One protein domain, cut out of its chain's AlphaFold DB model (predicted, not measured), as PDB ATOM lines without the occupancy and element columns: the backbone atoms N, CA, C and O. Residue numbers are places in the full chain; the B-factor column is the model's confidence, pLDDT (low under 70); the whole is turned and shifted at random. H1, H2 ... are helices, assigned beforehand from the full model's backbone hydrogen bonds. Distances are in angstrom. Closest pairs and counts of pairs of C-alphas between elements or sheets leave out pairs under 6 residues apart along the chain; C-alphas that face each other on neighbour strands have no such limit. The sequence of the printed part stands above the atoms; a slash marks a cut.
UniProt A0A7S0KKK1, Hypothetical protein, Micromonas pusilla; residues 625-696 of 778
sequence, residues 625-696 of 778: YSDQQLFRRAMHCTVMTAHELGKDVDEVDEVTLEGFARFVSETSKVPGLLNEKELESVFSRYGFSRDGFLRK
ATOM      1  N   TYR A 625     209.049 213.953 198.745       72.50
ATOM      2  CA  TYR A 625     209.342 215.365 198.962       72.50
ATOM      3  C   TYR A 625     210.828 215.550 199.255       72.50
ATOM      4  O   TYR A 625     211.366 214.869 200.129       72.50
ATOM      5  N   SER A 626     211.476 216.526 198.605       71.88
ATOM      6  CA  SER A 626     212.718 217.051 199.174       71.88
ATOM      7  C   SER A 626     212.346 217.695 200.496       71.88
ATOM      8  O   SER A 626     211.354 218.414 200.601       71.88
ATOM      9  N   ASP A 627     213.074 217.401 201.554       68.94
ATOM     10  CA  ASP A 627     212.500 217.515 202.884       68.94
ATOM     11  C   ASP A 627     212.436 218.986 203.386       68.94
ATOM     12  O   ASP A 627     211.702 219.306 204.318       68.94
ATOM     13  N   GLN A 628     213.022 219.944 202.643       67.00
ATOM     14  CA  GLN A 628     212.706 221.381 202.765       67.00
ATOM     15  C   GLN A 628     211.216 221.661 202.473       67.00
ATOM     16  O   GLN A 628     210.618 222.564 203.058       67.00
ATOM     17  N   GLN A 629     210.597 220.887 201.576       73.56
ATOM     18  CA  GLN A 629     209.155 220.902 201.329       73.56
ATOM     19  C   GLN A 629     208.387 220.286 202.509       73.56
ATOM     20  O   GLN A 629     207.298 220.768 202.816       73.56
ATOM     21  N   LEU A 630     208.949 219.287 203.209       76.12
ATOM     22  CA  LEU A 630     208.358 218.749 204.442       76.12
ATOM     23  C   LEU A 630     208.376 219.785 205.569       76.12
ATOM     24  O   LEU A 630     207.336 219.993 206.183       76.12
ATOM     25  N   PHE A 631     209.489 220.500 205.782       74.94
ATOM     26  CA  PHE A 631     209.530 221.593 206.762       74.94
ATOM     27  C   PHE A 631     208.517 222.697 206.431       74.94
ATOM     28  O   PHE A 631     207.707 223.056 207.282       74.94
ATOM     29  N   ARG A 632     208.480 223.179 205.178       78.56
ATOM     30  CA  ARG A 632     207.464 224.155 204.734       78.56
ATOM     31  C   ARG A 632     206.036 223.661 204.969       78.56
ATOM     32  O   ARG A 632     205.170 224.460 205.304       78.56
ATOM     33  N   ARG A 633     205.783 222.359 204.802       81.69
ATOM     34  CA  ARG A 633     204.468 221.758 205.047       81.69
ATOM     35  C   ARG A 633     204.140 221.662 206.537       81.69
ATOM     36  O   ARG A 633     203.018 221.980 206.903       81.69
ATOM     37  N   ALA A 634     205.094 221.286 207.388       80.75
ATOM     38  CA  ALA A 634     204.917 221.302 208.841       80.75
ATOM     39  C   ALA A 634     204.648 222.726 209.359       80.75
ATOM     40  O   ALA A 634     203.728 222.934 210.149       80.75
ATOM     41  N   MET A 635     205.369 223.721 208.832       79.62
ATOM     42  CA  MET A 635     205.121 225.130 209.140       79.62
ATOM     43  C   MET A 635     203.736 225.587 208.666       79.62
ATOM     44  O   MET A 635     202.991 226.184 209.432       79.62
ATOM     45  N   HIS A 636     203.324 225.224 207.446       84.88
ATOM     46  CA  HIS A 636     201.971 225.501 206.950       84.88
ATOM     47  C   HIS A 636     200.881 224.881 207.844       84.88
ATOM     48  O   HIS A 636     199.905 225.550 208.173       84.88
ATOM     49  N   CYS A 637     201.043 223.626 208.281       86.25
ATOM     50  CA  CYS A 637     200.127 223.006 209.242       86.25
ATOM     51  C   CYS A 637     200.091 223.770 210.579       86.25
ATOM     52  O   CYS A 637     199.025 223.904 211.172       86.25
ATOM     53  N   THR A 638     201.226 224.316 211.023       82.75
ATOM     54  CA  THR A 638     201.320 225.137 212.242       82.75
ATOM     55  C   THR A 638     200.565 226.456 212.097       82.75
ATOM     56  O   THR A 638     199.692 226.741 212.911       82.75
ATOM     57  N   VAL A 639     200.815 227.206 211.020       83.69
ATOM     58  CA  VAL A 639     200.123 228.467 210.698       83.69
ATOM     59  C   VAL A 639     198.605 228.275 210.585       83.69
ATOM     60  O   VAL A 639     197.844 229.067 211.135       83.69
ATOM     61  N   MET A 640     198.148 227.199 209.934       85.00
ATOM     62  CA  MET A 640     196.716 226.885 209.841       85.00
ATOM     63  C   MET A 640     196.094 226.599 211.215       85.00
ATOM     64  O   MET A 640     195.026 227.127 211.516       85.00
ATOM     65  N   THR A 641     196.766 225.829 212.075       84.19
ATOM     66  CA  THR A 641     196.274 225.564 213.438       84.19
ATOM     67  C   THR A 641     196.326 226.809 214.331       84.19
ATOM     68  O   THR A 641     195.418 227.011 215.131       84.19
ATOM     69  N   ALA A 642     197.334 227.675 214.190       82.00
ATOM     70  CA  ALA A 642     197.408 228.945 214.916       82.00
ATOM     71  C   ALA A 642     196.224 229.863 214.561       82.00
ATOM     72  O   ALA A 642     195.514 230.321 215.457       82.00
ATOM     73  N   HIS A 643     195.950 230.026 213.262       83.25
ATOM     74  CA  HIS A 643     194.810 230.785 212.748       83.25
ATOM     75  C   HIS A 643     193.457 230.201 213.201       83.25
ATOM     76  O   HIS A 643     192.580 230.939 213.641       83.25
ATOM     77  N   GLU A 644     193.274 228.876 213.145       84.06
ATOM     78  CA  GLU A 644     192.056 228.203 213.635       84.06
ATOM     79  C   GLU A 644     191.845 228.347 215.155       84.06
ATOM     80  O   GLU A 644     190.705 228.339 215.616       84.06
ATOM     81  N   LEU A 645     192.923 228.523 215.928       81.62
ATOM     82  CA  LEU A 645     192.885 228.797 217.369       81.62
ATOM     83  C   LEU A 645     192.812 230.297 217.714       81.62
ATOM     84  O   LEU A 645     192.794 230.640 218.896       81.62
ATOM     85  N   GLY A 646     192.788 231.194 216.721       76.81
ATOM     86  CA  GLY A 646     192.784 232.645 216.937       76.81
ATOM     87  C   GLY A 646     194.065 233.193 217.579       76.81
ATOM     88  O   GLY A 646     194.024 234.254 218.202       76.81
ATOM     89  N   LYS A 647     195.187 232.469 217.463       76.25
ATOM     90  CA  LYS A 647     196.521 232.958 217.841       76.25
ATOM     91  C   LYS A 647     197.051 233.873 216.733       76.25
ATOM     92  O   LYS A 647     196.699 233.682 215.567       76.25
ATOM     93  N   ASP A 648     197.905 234.833 217.085       64.62
ATOM     94  CA  ASP A 648     198.596 235.636 216.073       64.62
ATOM     95  C   ASP A 648     199.513 234.739 215.221       64.62
ATOM     96  O   ASP A 648     200.042 233.731 215.698       64.62
ATOM     97  N   VAL A 649     199.637 235.071 213.940       62.03
ATOM     98  CA  VAL A 649     200.358 234.280 212.935       62.03
ATOM     99  C   VAL A 649     201.762 234.836 212.703       62.03
ATOM    100  O   VAL A 649     202.671 234.062 212.400       62.03
ATOM    101  N   ASP A 650     201.967 236.140 212.911       57.38
ATOM    102  CA  ASP A 650     203.242 236.815 212.631       57.38
ATOM    103  C   ASP A 650     204.358 236.466 213.647       57.38
ATOM    104  O   ASP A 650     205.527 236.758 213.400       57.38
ATOM    105  N   GLU A 651     204.032 235.784 214.755       55.28
ATOM    106  CA  GLU A 651     205.000 235.261 215.740       55.28
ATOM    107  C   GLU A 651     205.413 233.787 215.501       55.28
ATOM    108  O   GLU A 651     206.297 233.270 216.188       55.28
ATOM    109  N   VAL A 652     204.784 233.068 214.560       60.59
ATOM    110  CA  VAL A 652     204.883 231.593 214.468       60.59
ATOM    111  C   VAL A 652     206.045 231.141 213.570       60.59
ATOM    112  O   VAL A 652     205.859 230.554 212.504       60.59
ATOM    113  N   ASP A 653     207.268 231.411 214.029       63.38
ATOM    114  CA  ASP A 653     208.527 231.096 213.327       63.38
ATOM    115  C   ASP A 653     208.996 229.626 213.550       63.38
ATOM    116  O   ASP A 653     209.901 229.118 212.879       63.38
ATOM    117  N   GLU A 654     208.339 228.899 214.467       68.88
ATOM    118  CA  GLU A 654     208.629 227.512 214.870       68.88
ATOM    119  C   GLU A 654     207.421 226.565 214.691       68.88
ATOM    120  O   GLU A 654     206.265 226.983 214.710       68.88
ATOM    121  N   VAL A 655     207.674 225.256 214.540       70.81
ATOM    122  CA  VAL A 655     206.613 224.234 214.405       70.81
ATOM    123  C   VAL A 655     206.108 223.824 215.789       70.81
ATOM    124  O   VAL A 655     206.787 223.080 216.498       70.81
ATOM    125  N   THR A 656     204.908 224.268 216.172       78.69
ATOM    126  CA  THR A 656     204.301 223.905 217.465       78.69
ATOM    127  C   THR A 656     203.834 222.445 217.505       78.69
ATOM    128  O   THR A 656     203.677 221.792 216.470       78.69
ATOM    129  N   LEU A 657     203.549 221.929 218.706       78.88
ATOM    130  CA  LEU A 657     203.024 220.572 218.897       78.88
ATOM    131  C   LEU A 657     201.682 220.360 218.172       78.88
ATOM    132  O   LEU A 657     201.477 219.313 217.561       78.88
ATOM    133  N   GLU A 658     200.783 221.349 218.177       81.94
ATOM    134  CA  GLU A 658     199.489 221.253 217.487       81.94
ATOM    135  C   GLU A 658     199.657 221.308 215.954       81.94
ATOM    136  O   GLU A 658     198.962 220.609 215.211       81.94
ATOM    137  N   GLY A 659     200.631 222.088 215.468       81.62
ATOM    138  CA  GLY A 659     201.045 222.101 214.063       81.62
ATOM    139  C   GLY A 659     201.669 220.778 213.611       81.62
ATOM    140  O   GLY A 659     201.339 220.262 212.539       81.62
ATOM    141  N   PHE A 660     202.509 220.181 214.458       83.25
ATOM    142  CA  PHE A 660     203.104 218.862 214.252       83.25
ATOM    143  C   PHE A 660     202.051 217.744 214.251       83.25
ATOM    144  O   PHE A 660     202.060 216.898 213.358       83.25
ATOM    145  N   ALA A 661     201.093 217.768 215.182       84.88
ATOM    146  CA  ALA A 661     199.981 216.818 215.225       84.88
ATOM    147  C   ALA A 661     199.143 216.861 213.935       84.88
ATOM    148  O   ALA A 661     198.850 215.818 213.340       84.88
ATOM    149  N   ARG A 662     198.832 218.066 213.436       87.00
ATOM    150  CA  ARG A 662     198.172 218.251 212.135       87.00
ATOM    151  C   ARG A 662     199.025 217.747 210.974       87.00
ATOM    152  O   ARG A 662     198.505 217.034 210.119       87.00
ATOM    153  N   PHE A 663     200.322 218.061 210.955       87.06
ATOM    154  CA  PHE A 663     201.250 217.560 209.941       87.06
ATOM    155  C   PHE A 663     201.264 216.027 209.901       87.06
ATOM    156  O   PHE A 663     201.106 215.451 208.824       87.06
ATOM    157  N   VAL A 664     201.376 215.352 211.051       86.56
ATOM    158  CA  VAL A 664     201.309 213.884 211.144       86.56
ATOM    159  C   VAL A 664     199.959 213.365 210.640       86.56
ATOM    160  O   VAL A 664     199.935 212.424 209.848       86.56
ATOM    161  N   SER A 665     198.839 213.989 211.012       86.62
ATOM    162  CA  SER A 665     197.499 213.597 210.548       86.62
ATOM    163  C   SER A 665     197.340 213.720 209.020       86.62
ATOM    164  O   SER A 665     197.087 212.728 208.328       86.62
ATOM    165  N   GLU A 666     197.591 214.906 208.454       85.31
ATOM    166  CA  GLU A 666     197.441 215.177 207.016       85.31
ATOM    167  C   GLU A 666     198.406 214.360 206.139       85.31
ATOM    168  O   GLU A 666     198.058 213.961 205.022       85.31
ATOM    169  N   THR A 667     199.635 214.125 206.614       84.19
ATOM    170  CA  THR A 667     200.660 213.406 205.842       84.19
ATOM    171  C   THR A 667     200.601 211.892 206.014       84.19
ATOM    172  O   THR A 667     200.946 211.173 205.072       84.19
ATOM    173  N   SER A 668     200.128 211.383 207.158       83.81
ATOM    174  CA  SER A 668     199.877 209.951 207.350       83.81
ATOM    175  C   SER A 668     198.683 209.468 206.530       83.81
ATOM    176  O   SER A 668     198.756 208.383 205.944       83.81
ATOM    177  N   LYS A 669     197.612 210.273 206.448       82.25
ATOM    178  CA  LYS A 669     196.282 209.835 205.991       82.25
ATOM    179  C   LYS A 669     195.787 208.597 206.765       82.25
ATOM    180  O   LYS A 669     195.132 207.728 206.185       82.25
ATOM    181  N   VAL A 670     196.143 208.512 208.048       83.69
ATOM    182  CA  VAL A 670     195.714 207.491 209.014       83.69
ATOM    183  C   VAL A 670     195.274 208.233 210.281       83.69
ATOM    184  O   VAL A 670     196.132 208.776 210.983       83.69
ATOM    185  N   PRO A 671     193.961 208.317 210.568       78.19
ATOM    186  CA  PRO A 671     193.470 208.928 211.800       78.19
ATOM    187  C   PRO A 671     194.121 208.270 213.021       78.19
ATOM    188  O   PRO A 671     194.221 207.050 213.078       78.19
ATOM    189  N   GLY A 672     194.594 209.073 213.976       77.75
ATOM    190  CA  GLY A 672     195.149 208.558 215.232       77.75
ATOM    191  C   GLY A 672     196.427 207.713 215.116       77.75
ATOM    192  O   GLY A 672     196.714 206.982 216.058       77.75
ATOM    193  N   LEU A 673     197.207 207.807 214.020       84.75
ATOM    194  CA  LEU A 673     198.473 207.059 213.847       84.75
ATOM    195  C   LEU A 673     199.377 207.125 215.096       84.75
ATOM    196  O   LEU A 673     199.986 206.128 215.483       84.75
ATOM    197  N   LEU A 674     199.443 208.306 215.709       85.31
ATOM    198  CA  LEU A 674     200.002 208.545 217.033       85.31
ATOM    199  C   LEU A 674     198.891 209.147 217.902       85.31
ATOM    200  O   LEU A 674     198.224 210.090 217.467       85.31
ATOM    201  N   ASN A 675     198.699 208.634 219.118       87.25
ATOM    202  CA  ASN A 675     197.863 209.307 220.116       87.25
ATOM    203  C   ASN A 675     198.589 210.514 220.743       87.25
ATOM    204  O   ASN A 675     199.786 210.694 220.550       87.25
ATOM    205  N   GLU A 676     197.877 211.332 221.518       84.00
ATOM    206  CA  GLU A 676     198.388 212.564 222.146       84.00
ATOM    207  C   GLU A 676     199.730 212.375 222.885       84.00
ATOM    208  O   GLU A 676     200.688 213.098 222.628       84.00
ATOM    209  N   LYS A 677     199.860 211.320 223.701       85.62
ATOM    210  CA  LYS A 677     201.097 211.024 224.452       85.62
ATOM    211  C   LYS A 677     202.209 210.460 223.567       85.62
ATOM    212  O   LYS A 677     203.391 210.638 223.853       85.62
ATOM    213  N   GLU A 678     201.847 209.766 222.490       86.50
ATOM    214  CA  GLU A 678     202.805 209.341 221.465       86.50
ATOM    215  C   GLU A 678     203.320 210.542 220.658       86.50
ATOM    216  O   GLU A 678     204.510 210.592 220.360       86.50
ATOM    217  N   LEU A 679     202.465 211.528 220.363       84.50
ATOM    218  CA  LEU A 679     202.837 212.785 219.711       84.50
ATOM    219  C   LEU A 679     203.783 213.606 220.593       84.50
ATOM    220  O   LEU A 679     204.845 213.985 220.113       84.50
ATOM    221  N   GLU A 680     203.462 213.812 221.873       81.94
ATOM    222  CA  GLU A 680     204.357 214.463 222.845       81.94
ATOM    223  C   GLU A 680     205.714 213.745 222.953       81.94
ATOM    224  O   GLU A 680     206.772 214.379 222.918       81.94
ATOM    225  N   SER A 681     205.700 212.410 223.044       83.06
ATOM    226  CA  SER A 681     206.904 211.571 223.121       83.06
ATOM    227  C   SER A 681     207.767 211.681 221.859       83.06
ATOM    228  O   SER A 681     208.978 211.863 221.954       83.06
ATOM    229  N   VAL A 682     207.166 211.628 220.666       81.06
ATOM    230  CA  VAL A 682     207.889 211.778 219.393       81.06
ATOM    231  C   VAL A 682     208.407 213.206 219.223       81.06
ATOM    232  O   VAL A 682     209.581 213.377 218.911       81.06
ATOM    233  N   PHE A 683     207.581 214.223 219.477       74.25
ATOM    234  CA  PHE A 683     207.939 215.639 219.349       74.25
ATOM    235  C   PHE A 683     209.103 216.016 220.277       74.25
ATOM    236  O   PHE A 683     210.081 216.613 219.832       74.25
ATOM    237  N   SER A 684     209.062 215.581 221.541       70.88
ATOM    238  CA  SER A 684     210.158 215.800 222.495       70.88
ATOM    239  C   SER A 684     211.425 214.994 222.167       70.88
ATOM    240  O   SER A 684     212.528 215.520 222.311       70.88
ATOM    241  N   ARG A 685     211.309 213.753 221.664       69.31
ATOM    242  CA  ARG A 685     212.462 212.942 221.209       69.31
ATOM    243  C   ARG A 685     213.110 213.465 219.921       69.31
ATOM    244  O   ARG A 685     214.312 213.281 219.745       69.31
ATOM    245  N   TYR A 686     212.344 214.105 219.037       61.59
ATOM    246  CA  TYR A 686     212.839 214.761 217.817       61.59
ATOM    247  C   TYR A 686     213.280 216.220 218.030       61.59
ATOM    248  O   TYR A 686     213.637 216.880 217.055       61.59
ATOM    249  N   GLY A 687     213.287 216.713 219.276       48.72
ATOM    250  CA  GLY A 687     213.635 218.092 219.622       48.72
ATOM    251  C   GLY A 687     214.924 218.583 218.952       48.72
ATOM    252  O   GLY A 687     215.995 217.994 219.115       48.72
ATOM    253  N   PHE A 688     214.797 219.664 218.181       46.34
ATOM    254  CA  PHE A 688     215.888 220.273 217.422       46.34
ATOM    255  C   PHE A 688     216.832 221.092 218.328       46.34
ATOM    256  O   PHE A 688     216.783 221.011 219.555       46.34
ATOM    257  N   SER A 689     217.761 221.839 217.721       38.97
ATOM    258  CA  SER A 689     218.740 222.659 218.450       38.97
ATOM    259  C   SER A 689     218.072 223.658 219.408       38.97
ATOM    260  O   SER A 689     216.903 223.991 219.261       38.97
ATOM    261  N   ARG A 690     218.858 224.173 220.362       35.22
ATOM    262  CA  ARG A 690     218.450 224.932 221.564       35.22
ATOM    263  C   ARG A 690     217.595 226.198 221.356       35.22
ATOM    264  O   ARG A 690     217.154 226.765 222.347       35.22
ATOM    265  N   ASP A 691     217.364 226.582 220.104       33.91
ATOM    266  CA  ASP A 691     216.619 227.759 219.652       33.91
ATOM    267  C   ASP A 691     215.498 227.354 218.654       33.91
ATOM    268  O   ASP A 691     215.268 228.052 217.676       33.91
ATOM    269  N   GLY A 692     214.909 226.157 218.810       42.94
ATOM    270  CA  GLY A 692     213.629 225.701 218.223       42.94
ATOM    271  C   GLY A 692     213.518 225.466 216.701       42.94
ATOM    272  O   GLY A 692     212.755 224.606 216.256       42.94
ATOM    273  N   PHE A 693     214.310 226.149 215.873       36.12
ATOM    274  CA  PHE A 693     214.193 226.114 214.408       36.12
ATOM    275  C   PHE A 693     214.642 224.812 213.719       36.12
ATOM    276  O   PHE A 693     215.735 224.288 213.954       36.12
ATOM    277  N   LEU A 694     213.903 224.420 212.672       44.97
ATOM    278  CA  LEU A 694     214.314 223.408 211.686       44.97
ATOM    279  C   LEU A 694     215.116 224.047 210.526       44.97
ATOM    280  O   LEU A 694     214.621 224.244 209.413       44.97
ATOM    281  N   ARG A 695     216.377 224.428 210.778       38.41
ATOM    282  CA  ARG A 695     217.208 225.119 209.766       38.41
ATOM    283  C   ARG A 695     217.714 224.196 208.647       38.41
ATOM    284  O   ARG A 695     218.123 223.058 208.868       38.41
ATOM    285  N   LYS A 696     217.787 224.771 207.440       39.09
ATOM    286  CA  LYS A 696     218.147 224.162 206.139       39.09
ATOM    287  C   LYS A 696     219.445 223.329 206.112       39.09
ATOM    288  O   LYS A 696     219.599 222.496 205.226       39.09
TER     289      LYS A 696
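This is residues 625 to 696 of the 778 residues of the protein "Hypothetical protein" of Micromonas pusilla (UniProt A0A7S0KKK1). Three helices make this domain, with H2 in the middle: it packs at a steep slant on the longest helix, H1, and H3 crosses near its first half, about at a right angle. A long loop, residues 645 to 656, folds back from the end of H1 to the beginning of H2, and residues 685 to 690, of which 685 belongs to H3, stick out. The printed part has 72 residues, with three named helices in the order H1, H2, H3 and no named strand; its class is all helix. It is compact, with a radius of gyration of the C-alphas of 12.0 A, and spans 30 by 28 by 25 A along its three main axes.

H1, residues 627 to 644, touches H2, residues 657 to 668, and H2 does so with residues 658 to 663 alone. The closest C-alphas of the two are those of Thr 638 and Gly 659, 3.6 A apart. Their lines stand at a steep tilt of 59 degrees, and they run opposite ways; their centres are 8.7 A apart. H2 also touches H3, residues 676 to 685, with its residues 657 to 661 alone. The closest C-alphas here are those of Ala 661 and Leu 679, 6.7 A apart. The lines of H2 and H3 are about perpendicular, at 78 degrees, and their centres are 11.7 A apart. H1 and H3 are apart. In H1, H2 and H3 every pair of O of residue i and N of residue i+4 is within hydrogen-bond range.

H1 begins at Asp 627, whose C-alpha is at (212.500, 217.515, 202.884), and ends at Glu 644, 25.5 A from first to last C-alpha. H2 runs 16.0 A from the C-alpha of Leu 657, at (203.024, 220.572, 218.897), to that of Ser 668. H3 runs 14.1 A from the C-alpha of Glu 676 to that of Arg 685, at (212.462, 212.942, 221.209).

The two C-alphas farthest apart are those of Val 670 and Arg 690, at 31.3 A, while the first and last printed C-alphas, Tyr 625 and Lys 696, are 14.4 A apart. The printed part has no cut. The link from H1 to H2, 12 residues, is long, and the link from H2 to H3, 7 residues, is short. Residues 685 to 690 stand free. The mean pLDDT of the printed part is 73.0, and the model's confidence is low, under 70, at residues 627 to 628, 648 to 654 and 685 to 696.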